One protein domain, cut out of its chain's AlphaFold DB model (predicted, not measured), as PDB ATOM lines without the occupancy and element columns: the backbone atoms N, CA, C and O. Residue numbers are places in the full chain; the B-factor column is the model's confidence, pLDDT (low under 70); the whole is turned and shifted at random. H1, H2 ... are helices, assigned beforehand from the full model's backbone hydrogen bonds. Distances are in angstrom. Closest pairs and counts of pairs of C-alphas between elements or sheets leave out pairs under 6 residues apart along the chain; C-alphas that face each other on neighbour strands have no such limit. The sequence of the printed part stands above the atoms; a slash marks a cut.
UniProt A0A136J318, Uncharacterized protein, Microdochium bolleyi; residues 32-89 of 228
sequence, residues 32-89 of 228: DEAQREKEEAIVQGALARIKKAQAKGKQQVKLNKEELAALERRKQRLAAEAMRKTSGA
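Overview. This is residues 32 to 89 of the 228 residues of an uncharacterized protein of Microdochium bolleyi (UniProt A0A136J318). Two long helices meet as a lopsided T: the first turns of H2, residues 66 to 71, pack on the middle of H1, residues 39 to 46, and the rest of H2 runs away from it. Residues 75 to 89, of which 75 to 87 belong to H2, stick out as a free arm, while the link from H1 folds back to bring the chain to the start of H2. The printed part has 58 residues with two named helices, H1 then H2, and no named strand; its class is all helix. The whole is loose, with a radius of gyration of the C-alphas of 13.8 A, and only just elongated, spanning 42 by 27 by 15 A.

Arrangement. H1, residues 32 to 55, touches H2, residues 65 to 87, with 11 pairs of C-alphas within 8 A. The closest are the C-alphas of Val 43 and Leu 71, 5.8 A apart. H1 touches H2 with residues 39 to 46 alone, and H2 touches H1 with residues 66 to 71 alone. Their lines are about perpendicular, at 77 degrees, and their centres are 13.3 A apart. In both H1 and H2 every O i to N i+4 pair is within hydrogen-bond range.

Along the chain. H1 has 24 residues and measures 34.1 A, from C-alpha 32 at (157.014, 155.396, 173.893) to C-alpha 55 at (153.253, 121.554, 173.862). H2 has 23 residues and measures 32.4 A, ending with C-alpha 87 at (142.487, 149.746, 153.731).

Size, cuts and confidence. The two C-alphas farthest apart are those of Lys 56 and Ala 89, 42.2 A. The printed part has no cut, and the link from H1 to H2, 9 residues, is short. The mean pLDDT of the printed part is 87.3; residue 32 and residues 86 to 89 are under 70.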
ATOM      1  N   ASP A  32     157.894 156.381 174.520       69.00
ATOM      2  CA  ASP A  32     157.014 155.396 173.893       69.00
ATOM      3  C   ASP A  32     157.777 154.137 173.447       69.00
ATOM      4  O   ASP A  32     157.324 153.012 173.677       69.00
ATOM      5  N   GLU A  33     158.956 154.287 172.839       76.12
ATOM      6  CA  GLU A  33     159.789 153.157 172.410       76.12
ATOM      7  C   GLU A  33     160.340 152.349 173.590       76.12
ATOM      8  O   GLU A  33     160.240 151.118 173.596       76.12
ATOM      9  N   ALA A  34     160.835 153.013 174.638       82.19
ATOM     10  CA  ALA A  34     161.329 152.333 175.836       82.19
ATOM     11  C   ALA A  34     160.210 151.587 176.591       82.19
ATOM     12  O   ALA A  34     160.436 150.525 177.182       82.19
ATOM     13  N   GLN A  35     158.988 152.126 176.593       81.81
ATOM     14  CA  GLN A  35     157.819 151.441 177.148       81.81
ATOM     15  C   GLN A  35     157.409 150.238 176.290       81.81
ATOM     16  O   GLN A  35     157.103 149.177 176.841       81.81
ATOM     17  N   ARG A  36     157.478 150.361 174.958       85.50
ATOM     18  CA  ARG A  36     157.216 149.254 174.026       85.50
ATOM     19  C   ARG A  36     158.216 148.124 174.183       85.50
ATOM     20  O   ARG A  36     157.795 146.975 174.214       85.50
ATOM     21  N   GLU A  37     159.503 148.410 174.341       89.12
ATOM     22  CA  GLU A  37     160.515 147.366 174.539       89.12
ATOM     23  C   GLU A  37     160.265 146.573 175.836       89.12
ATOM     24  O   GLU A  37     160.289 145.337 175.846       89.12
ATOM     25  N   LYS A  38     159.925 147.273 176.928       89.38
ATOM     26  CA  LYS A  38     159.533 146.642 178.200       89.38
ATOM     27  C   LYS A  38     158.277 145.785 178.042       89.38
ATOM     28  O   LYS A  38     158.235 144.657 178.538       89.38
ATOM     29  N   GLU A  39     157.263 146.294 177.345       89.94
ATOM     30  CA  GLU A  39     156.043 145.546 177.036       89.94
ATOM     31  C   GLU A  39     156.362 144.298 176.201       89.94
ATOM     32  O   GLU A  39     155.895 143.202 176.508       89.94
ATOM     33  N   GLU A  40     157.211 144.423 175.183       90.94
ATOM     34  CA  GLU A  40     157.597 143.326 174.303       90.94
ATOM     35  C   GLU A  40     158.316 142.204 175.057       90.94
ATOM     36  O   GLU A  40     158.028 141.032 174.802       90.94
ATOM     37  N   ALA A  41     159.163 142.527 176.039       94.25
ATOM     38  CA  ALA A  41     159.776 141.529 176.915       94.25
ATOM     39  C   ALA A  41     158.723 140.735 177.716       94.25
ATOM     40  O   ALA A  41     158.779 139.501 177.783       94.25
ATOM     41  N   ILE A  42     157.711 141.420 178.264       94.75
ATOM     42  CA  ILE A  42     156.593 140.784 178.983       94.75
ATOM     43  C   ILE A  42     155.787 139.894 178.028       94.75
ATOM     44  O   ILE A  42     155.485 138.737 178.348       94.75
ATOM     45  N   VAL A  43     155.486 140.383 176.822       94.94
ATOM     46  CA  VAL A  43     154.756 139.604 175.814       94.94
ATOM     47  C   VAL A  43     155.542 138.364 175.390       94.94
ATOM     48  O   VAL A  43     154.955 137.290 175.235       94.94
ATOM     49  N   GLN A  44     156.859 138.466 175.207       95.75
ATOM     50  CA  GLN A  44     157.699 137.314 174.878       95.75
ATOM     51  C   GLN A  44     157.644 136.247 175.979       95.75
ATOM     52  O   GLN A  44     157.456 135.064 175.674       95.75
ATOM     53  N   GLY A  45     157.719 136.657 177.250       94.81
ATOM     54  CA  GLY A  45     157.545 135.764 178.397       94.81
ATOM     55  C   GLY A  45     156.186 135.053 178.395       94.81
ATOM     56  O   GLY A  45     156.120 133.823 178.522       94.81
ATOM     57  N   ALA A  46     155.105 135.803 178.163       94.50
ATOM     58  CA  ALA A  46     153.747 135.267 178.089       94.50
ATOM     59  C   ALA A  46     153.584 134.255 176.939       94.50
ATOM     60  O   ALA A  46     153.102 133.137 177.147       94.50
ATOM     61  N   LEU A  47     154.061 134.593 175.736       95.06
ATOM     62  CA  LEU A  47     154.019 133.707 174.568       95.06
ATOM     63  C   LEU A  47     154.832 132.429 174.782       95.06
ATOM     64  O   LEU A  47     154.386 131.348 174.394       95.06
ATOM     65  N   ALA A  48     156.000 132.517 175.421       95.56
ATOM     66  CA  ALA A  48     156.797 131.342 175.753       95.56
ATOM     67  C   ALA A  48     156.049 130.407 176.717       95.56
ATOM     68  O   ALA A  48     156.088 129.184 176.551       95.56
ATOM     69  N   ARG A  49     155.330 130.961 177.703       94.38
ATOM     70  CA  ARG A  49     154.506 130.177 178.636       94.38
ATOM     71  C   ARG A  49     153.321 129.519 177.922       94.38
ATOM     72  O   ARG A  49     153.074 128.337 178.166       94.38
ATOM     73  N   ILE A  50     152.663 130.225 176.997       94.44
ATOM     74  CA  ILE A  50     151.599 129.670 176.144       94.44
ATOM     75  C   ILE A  50     152.128 128.511 175.297       94.44
ATOM     76  O   ILE A  50     151.587 127.412 175.378       94.44
ATOM     77  N   LYS A  51     153.233 128.704 174.567       95.38
ATOM     78  CA  LYS A  51     153.844 127.649 173.741       95.38
ATOM     79  C   LYS A  51     154.207 126.411 174.565       95.38
ATOM     80  O   LYS A  51     153.913 125.289 174.163       95.38
ATOM     81  N   LYS A  52     154.794 126.599 175.754       96.06
ATOM     82  CA  LYS A  52     155.116 125.493 176.675       96.06
ATOM     83  C   LYS A  52     153.870 124.756 177.172       96.06
ATOM     84  O   LYS A  52     153.932 123.549 177.384       96.06
ATOM     85  N   ALA A  53     152.769 125.463 177.413       95.81
ATOM     86  CA  ALA A  53     151.512 124.858 177.838       95.81
ATOM     87  C   ALA A  53     150.847 124.081 176.692       95.81
ATOM     88  O   ALA A  53     150.458 122.934 176.894       95.81
ATOM     89  N   GLN A  54     150.827 124.652 175.488       94.25
ATOM     90  CA  GLN A  54     150.317 124.007 174.278       94.25
ATOM     91  C   GLN A  54     151.091 122.734 173.932       94.25
ATOM     92  O   GLN A  54     150.477 121.704 173.678       94.25
ATOM     93  N   ALA A  55     152.425 122.752 174.034       94.75
ATOM     94  CA  ALA A  55     153.253 121.554 173.862       94.75
ATOM     95  C   ALA A  55     152.924 120.444 174.880       94.75
ATOM     96  O   ALA A  55     153.178 119.270 174.634       94.75
ATOM     97  N   LYS A  56     152.338 120.810 176.028       95.50
ATOM     98  CA  LYS A  56     151.843 119.887 177.059       95.50
ATOM     99  C   LYS A  56     150.348 119.564 176.914       95.50
ATOM    100  O   LYS A  56     149.786 118.967 177.827       95.50
ATOM    101  N   GLY A  57     149.688 120.003 175.839       95.06
ATOM    102  CA  GLY A  57     148.251 119.814 175.611       95.06
ATOM    103  C   GLY A  57     147.345 120.665 176.508       95.06
ATOM    104  O   GLY A  57     146.168 120.359 176.669       95.06
ATOM    105  N   LYS A  58     147.875 121.722 177.135       95.50
ATOM    106  CA  LYS A  58     147.102 122.620 178.001       95.50
ATOM    107  C   LYS A  58     146.629 123.833 177.212       95.50
ATOM    108  O   LYS A  58     147.446 124.614 176.731       95.50
ATOM    109  N   GLN A  59     145.313 124.009 177.155       89.31
ATOM    110  CA  GLN A  59     144.685 125.201 176.581       89.31
ATOM    111  C   GLN A  59     144.639 126.365 177.585       89.31
ATOM    112  O   GLN A  59     144.781 127.517 177.198       89.31
ATOM    113  N   GLN A  60     144.506 126.078 178.884       90.50
ATOM    114  CA  GLN A  60     144.432 127.108 179.923       90.50
ATOM    115  C   GLN A  60     145.815 127.417 180.508       90.50
ATOM    116  O   GLN A  60     146.504 126.532 181.028       90.50
ATOM    117  N   VAL A  61     146.204 128.692 180.460       92.25
ATOM    118  CA  VAL A  61     147.494 129.191 180.952       92.25
ATOM    119  C   VAL A  61     147.256 130.295 181.968       92.25
ATOM    120  O   VAL A  61     146.519 131.239 181.705       92.25
ATOM    121  N   LYS A  62     147.897 130.181 183.133       93.88
ATOM    122  CA  LYS A  62     147.859 131.211 184.175       93.88
ATOM    123  C   LYS A  62     148.859 132.309 183.813       93.88
ATOM    124  O   LYS A  62     150.066 132.091 183.929       93.88
ATOM    125  N   LEU A  63     148.345 133.431 183.322       92.25
ATOM    126  CA  LEU A  63     149.111 134.633 182.999       92.25
ATOM    127  C   LEU A  63     148.772 135.746 183.991       92.25
ATOM    128  O   LEU A  63     147.663 135.791 184.528       92.25
ATOM    129  N   ASN A  64     149.729 136.635 184.231       94.12
ATOM    130  CA  ASN A  64     149.523 137.801 185.091       94.12
ATOM    131  C   ASN A  64     148.691 138.876 184.371       94.12
ATOM    132  O   ASN A  64     148.650 138.919 183.145       94.12
ATOM    133  N   LYS A  65     148.067 139.796 185.119       93.88
ATOM    134  CA  LYS A  65     147.262 140.893 184.539       93.88
ATOM    135  C   LYS A  65     148.060 141.768 183.569       93.88
ATOM    136  O   LYS A  65     147.550 142.134 182.519       93.88
ATOM    137  N   GLU A  66     149.316 142.051 183.905       91.31
ATOM    138  CA  GLU A  66     150.236 142.804 183.046       91.31
ATOM    139  C   GLU A  66     150.557 142.042 181.754       91.31
ATOM    140  O   GLU A  66     150.505 142.614 180.670       91.31
ATOM    141  N   GLU A  67     150.800 140.729 181.852       91.94
ATOM    142  CA  GLU A  67     151.027 139.857 180.691       91.94
ATOM    143  C   GLU A  67     149.794 139.809 179.774       91.94
ATOM    144  O   GLU A  67     149.937 139.844 178.553       91.94
ATOM    145  N   LEU A  68     148.586 139.758 180.348       91.31
ATOM    146  CA  LEU A  68     147.326 139.780 179.600       91.31
ATOM    147  C   LEU A  68     147.111 141.107 178.875       91.31
ATOM    148  O   LEU A  68     146.849 141.102 177.671       91.31
ATOM    149  N   ALA A  69     147.269 142.222 179.589       92.50
ATOM    150  CA  ALA A  69     147.099 143.557 179.029       92.50
ATOM    151  C   ALA A  69     148.100 143.826 177.895       92.50
ATOM    152  O   ALA A  69     147.719 144.341 176.846       92.50
ATOM    153  N   ALA A  70     149.362 143.422 178.068       92.44
ATOM    154  CA  ALA A  70     150.395 143.546 177.042       92.44
ATOM    155  C   ALA A  70     150.075 142.704 175.789       92.44
ATOM    156  O   ALA A  70     150.241 143.141 174.649       92.44
ATOM    157  N   LEU A  71     149.553 141.487 175.967       90.19
ATOM    158  CA  LEU A  71     149.166 140.628 174.843       90.19
ATOM    159  C   LEU A  71     147.969 141.219 174.072       90.19
ATOM    160  O   LEU A  71     147.948 141.177 172.841       90.19
ATOM    161  N   GLU A  72     146.993 141.796 174.775       91.50
ATOM    162  CA  GLU A  72     145.841 142.473 174.170       91.50
ATOM    163  C   GLU A  72     146.254 143.730 173.392       91.50
ATOM    164  O   GLU A  72     145.897 143.860 172.217       91.50
ATOM    165  N   ARG A  73     147.087 144.594 173.984       88.94
ATOM    166  CA  ARG A  73     147.648 145.784 173.319       88.94
ATOM    167  C   ARG A  73     148.415 145.418 172.053       88.94
ATOM    168  O   ARG A  73     148.165 145.990 170.989       88.94
ATOM    169  N   ARG A  74     149.279 144.398 172.114       89.00
ATOM    170  CA  ARG A  74     150.004 143.908 170.933       89.00
ATOM    171  C   ARG A  74     149.066 143.373 169.850       89.00
ATOM    172  O   ARG A  74     149.281 143.661 168.671       89.00
ATOM    173  N   LYS A  75     148.031 142.610 170.219       90.44
ATOM    174  CA  LYS A  75     147.010 142.127 169.269       90.44
ATOM    175  C   LYS A  75     146.284 143.291 168.604       90.44
ATOM    176  O   LYS A  75     146.132 143.285 167.386       90.44
ATOM    177  N   GLN A  76     145.883 144.295 169.379       87.38
ATOM    178  CA  GLN A  76     145.200 145.479 168.872       87.38
ATOM    179  C   GLN A  76     146.085 146.273 167.905       87.38
ATOM    180  O   GLN A  76     145.620 146.644 166.829       87.38
ATOM    181  N   ARG A  77     147.368 146.472 168.234       84.75
ATOM    182  CA  ARG A  77     148.330 147.146 167.348       84.75
ATOM    183  C   ARG A  77     148.488 146.398 166.027       84.75
ATOM    184  O   ARG A  77     148.358 146.996 164.963       84.75
ATOM    185  N   LEU A  78     148.680 145.080 166.085       87.31
ATOM    186  CA  LEU A  78     148.828 144.248 164.893       87.31
ATOM    187  C   LEU A  78     147.542 144.214 164.050       87.31
ATOM    188  O   LEU A  78     147.614 144.242 162.824       87.31
ATOM    189  N   ALA A  79     146.367 144.222 164.687       86.88
ATOM    190  CA  ALA A  79     145.078 144.322 164.008       86.88
ATOM    191  C   ALA A  79     144.877 145.692 163.341       86.88
ATOM    192  O   ALA A  79     144.444 145.753 162.192       86.88
ATOM    193  N   ALA A  80     145.239 146.789 164.011       82.81
ATOM    194  CA  ALA A  80     145.176 148.136 163.449       82.81
ATOM    195  C   ALA A  80     146.144 148.302 162.265       82.81
ATOM    196  O   ALA A  80     145.769 148.851 161.231       82.81
ATOM    197  N   GLU A  81     147.368 147.780 162.371       78.00
ATOM    198  CA  GLU A  81     148.328 147.737 161.266       78.00
ATOM    199  C   GLU A  81     147.822 146.863 160.106       78.00
ATOM    200  O   GLU A  81     147.952 147.253 158.946       78.00
ATOM    201  N   ALA A  82     147.205 145.712 160.386       81.19
ATOM    202  CA  ALA A  82     146.597 144.861 159.364       81.19
ATOM    203  C   ALA A  82     145.428 145.566 158.662       81.19
ATOM    204  O   ALA A  82     145.372 145.573 157.435       81.19
ATOM    205  N   MET A  83     144.546 146.233 159.410       76.69
ATOM    206  CA  MET A  83     143.459 147.038 158.849       76.69
ATOM    207  C   MET A  83     143.979 148.220 158.030       76.69
ATOM    208  O   MET A  83     143.418 148.526 156.983       76.69
ATOM    209  N   ARG A  84     145.073 148.869 158.441       72.94
ATOM    210  CA  ARG A  84     145.739 149.911 157.639       72.94
ATOM    211  C   ARG A  84     146.380 149.346 156.374       72.94
ATOM    212  O   ARG A  84     146.323 149.992 155.337       72.94
ATOM    213  N   LYS A  85     146.938 148.133 156.411       71.31
ATOM    214  CA  LYS A  85     147.475 147.455 155.218       71.31
ATOM    215  C   LYS A  85     146.370 147.044 154.240       71.31
ATOM    216  O   LYS A  85     146.560 147.179 153.036       71.31
ATOM    217  N   THR A  86     145.209 146.596 154.724       66.12
ATOM    218  CA  THR A  86     144.076 146.221 153.857       66.12
ATOM    219  C   THR A  86     143.304 147.437 153.334       66.12
ATOM    220  O   THR A  86     142.917 147.457 152.167       66.12
ATOM    221  N   SER A  87     143.127 148.484 154.145       65.25
ATOM    222  CA  SER A  87     142.487 149.746 153.731       65.25
ATOM    223  C   SER A  87     143.436 150.703 152.992       65.25
ATOM    224  O   SER A  87     142.989 151.585 152.260       65.25
ATOM    225  N   GLY A  88     144.750 150.493 153.092       51.44
ATOM    226  CA  GLY A  88     145.817 151.298 152.484       51.44
ATOM    227  C   GLY A  88     145.980 151.161 150.967       51.44
ATOM    228  O   GLY A  88     146.808 151.850 150.379       51.44
ATOM    229  N   ALA A  89     145.147 150.365 150.289       50.94
ATOM    230  CA  ALA A  89     144.942 150.509 148.845       50.94
ATOM    231  C   ALA A  89     144.092 151.753 148.476       50.94
ATOM    232  O   ALA A  89     143.964 152.078 147.293       50.94
TER     233      ALA A  89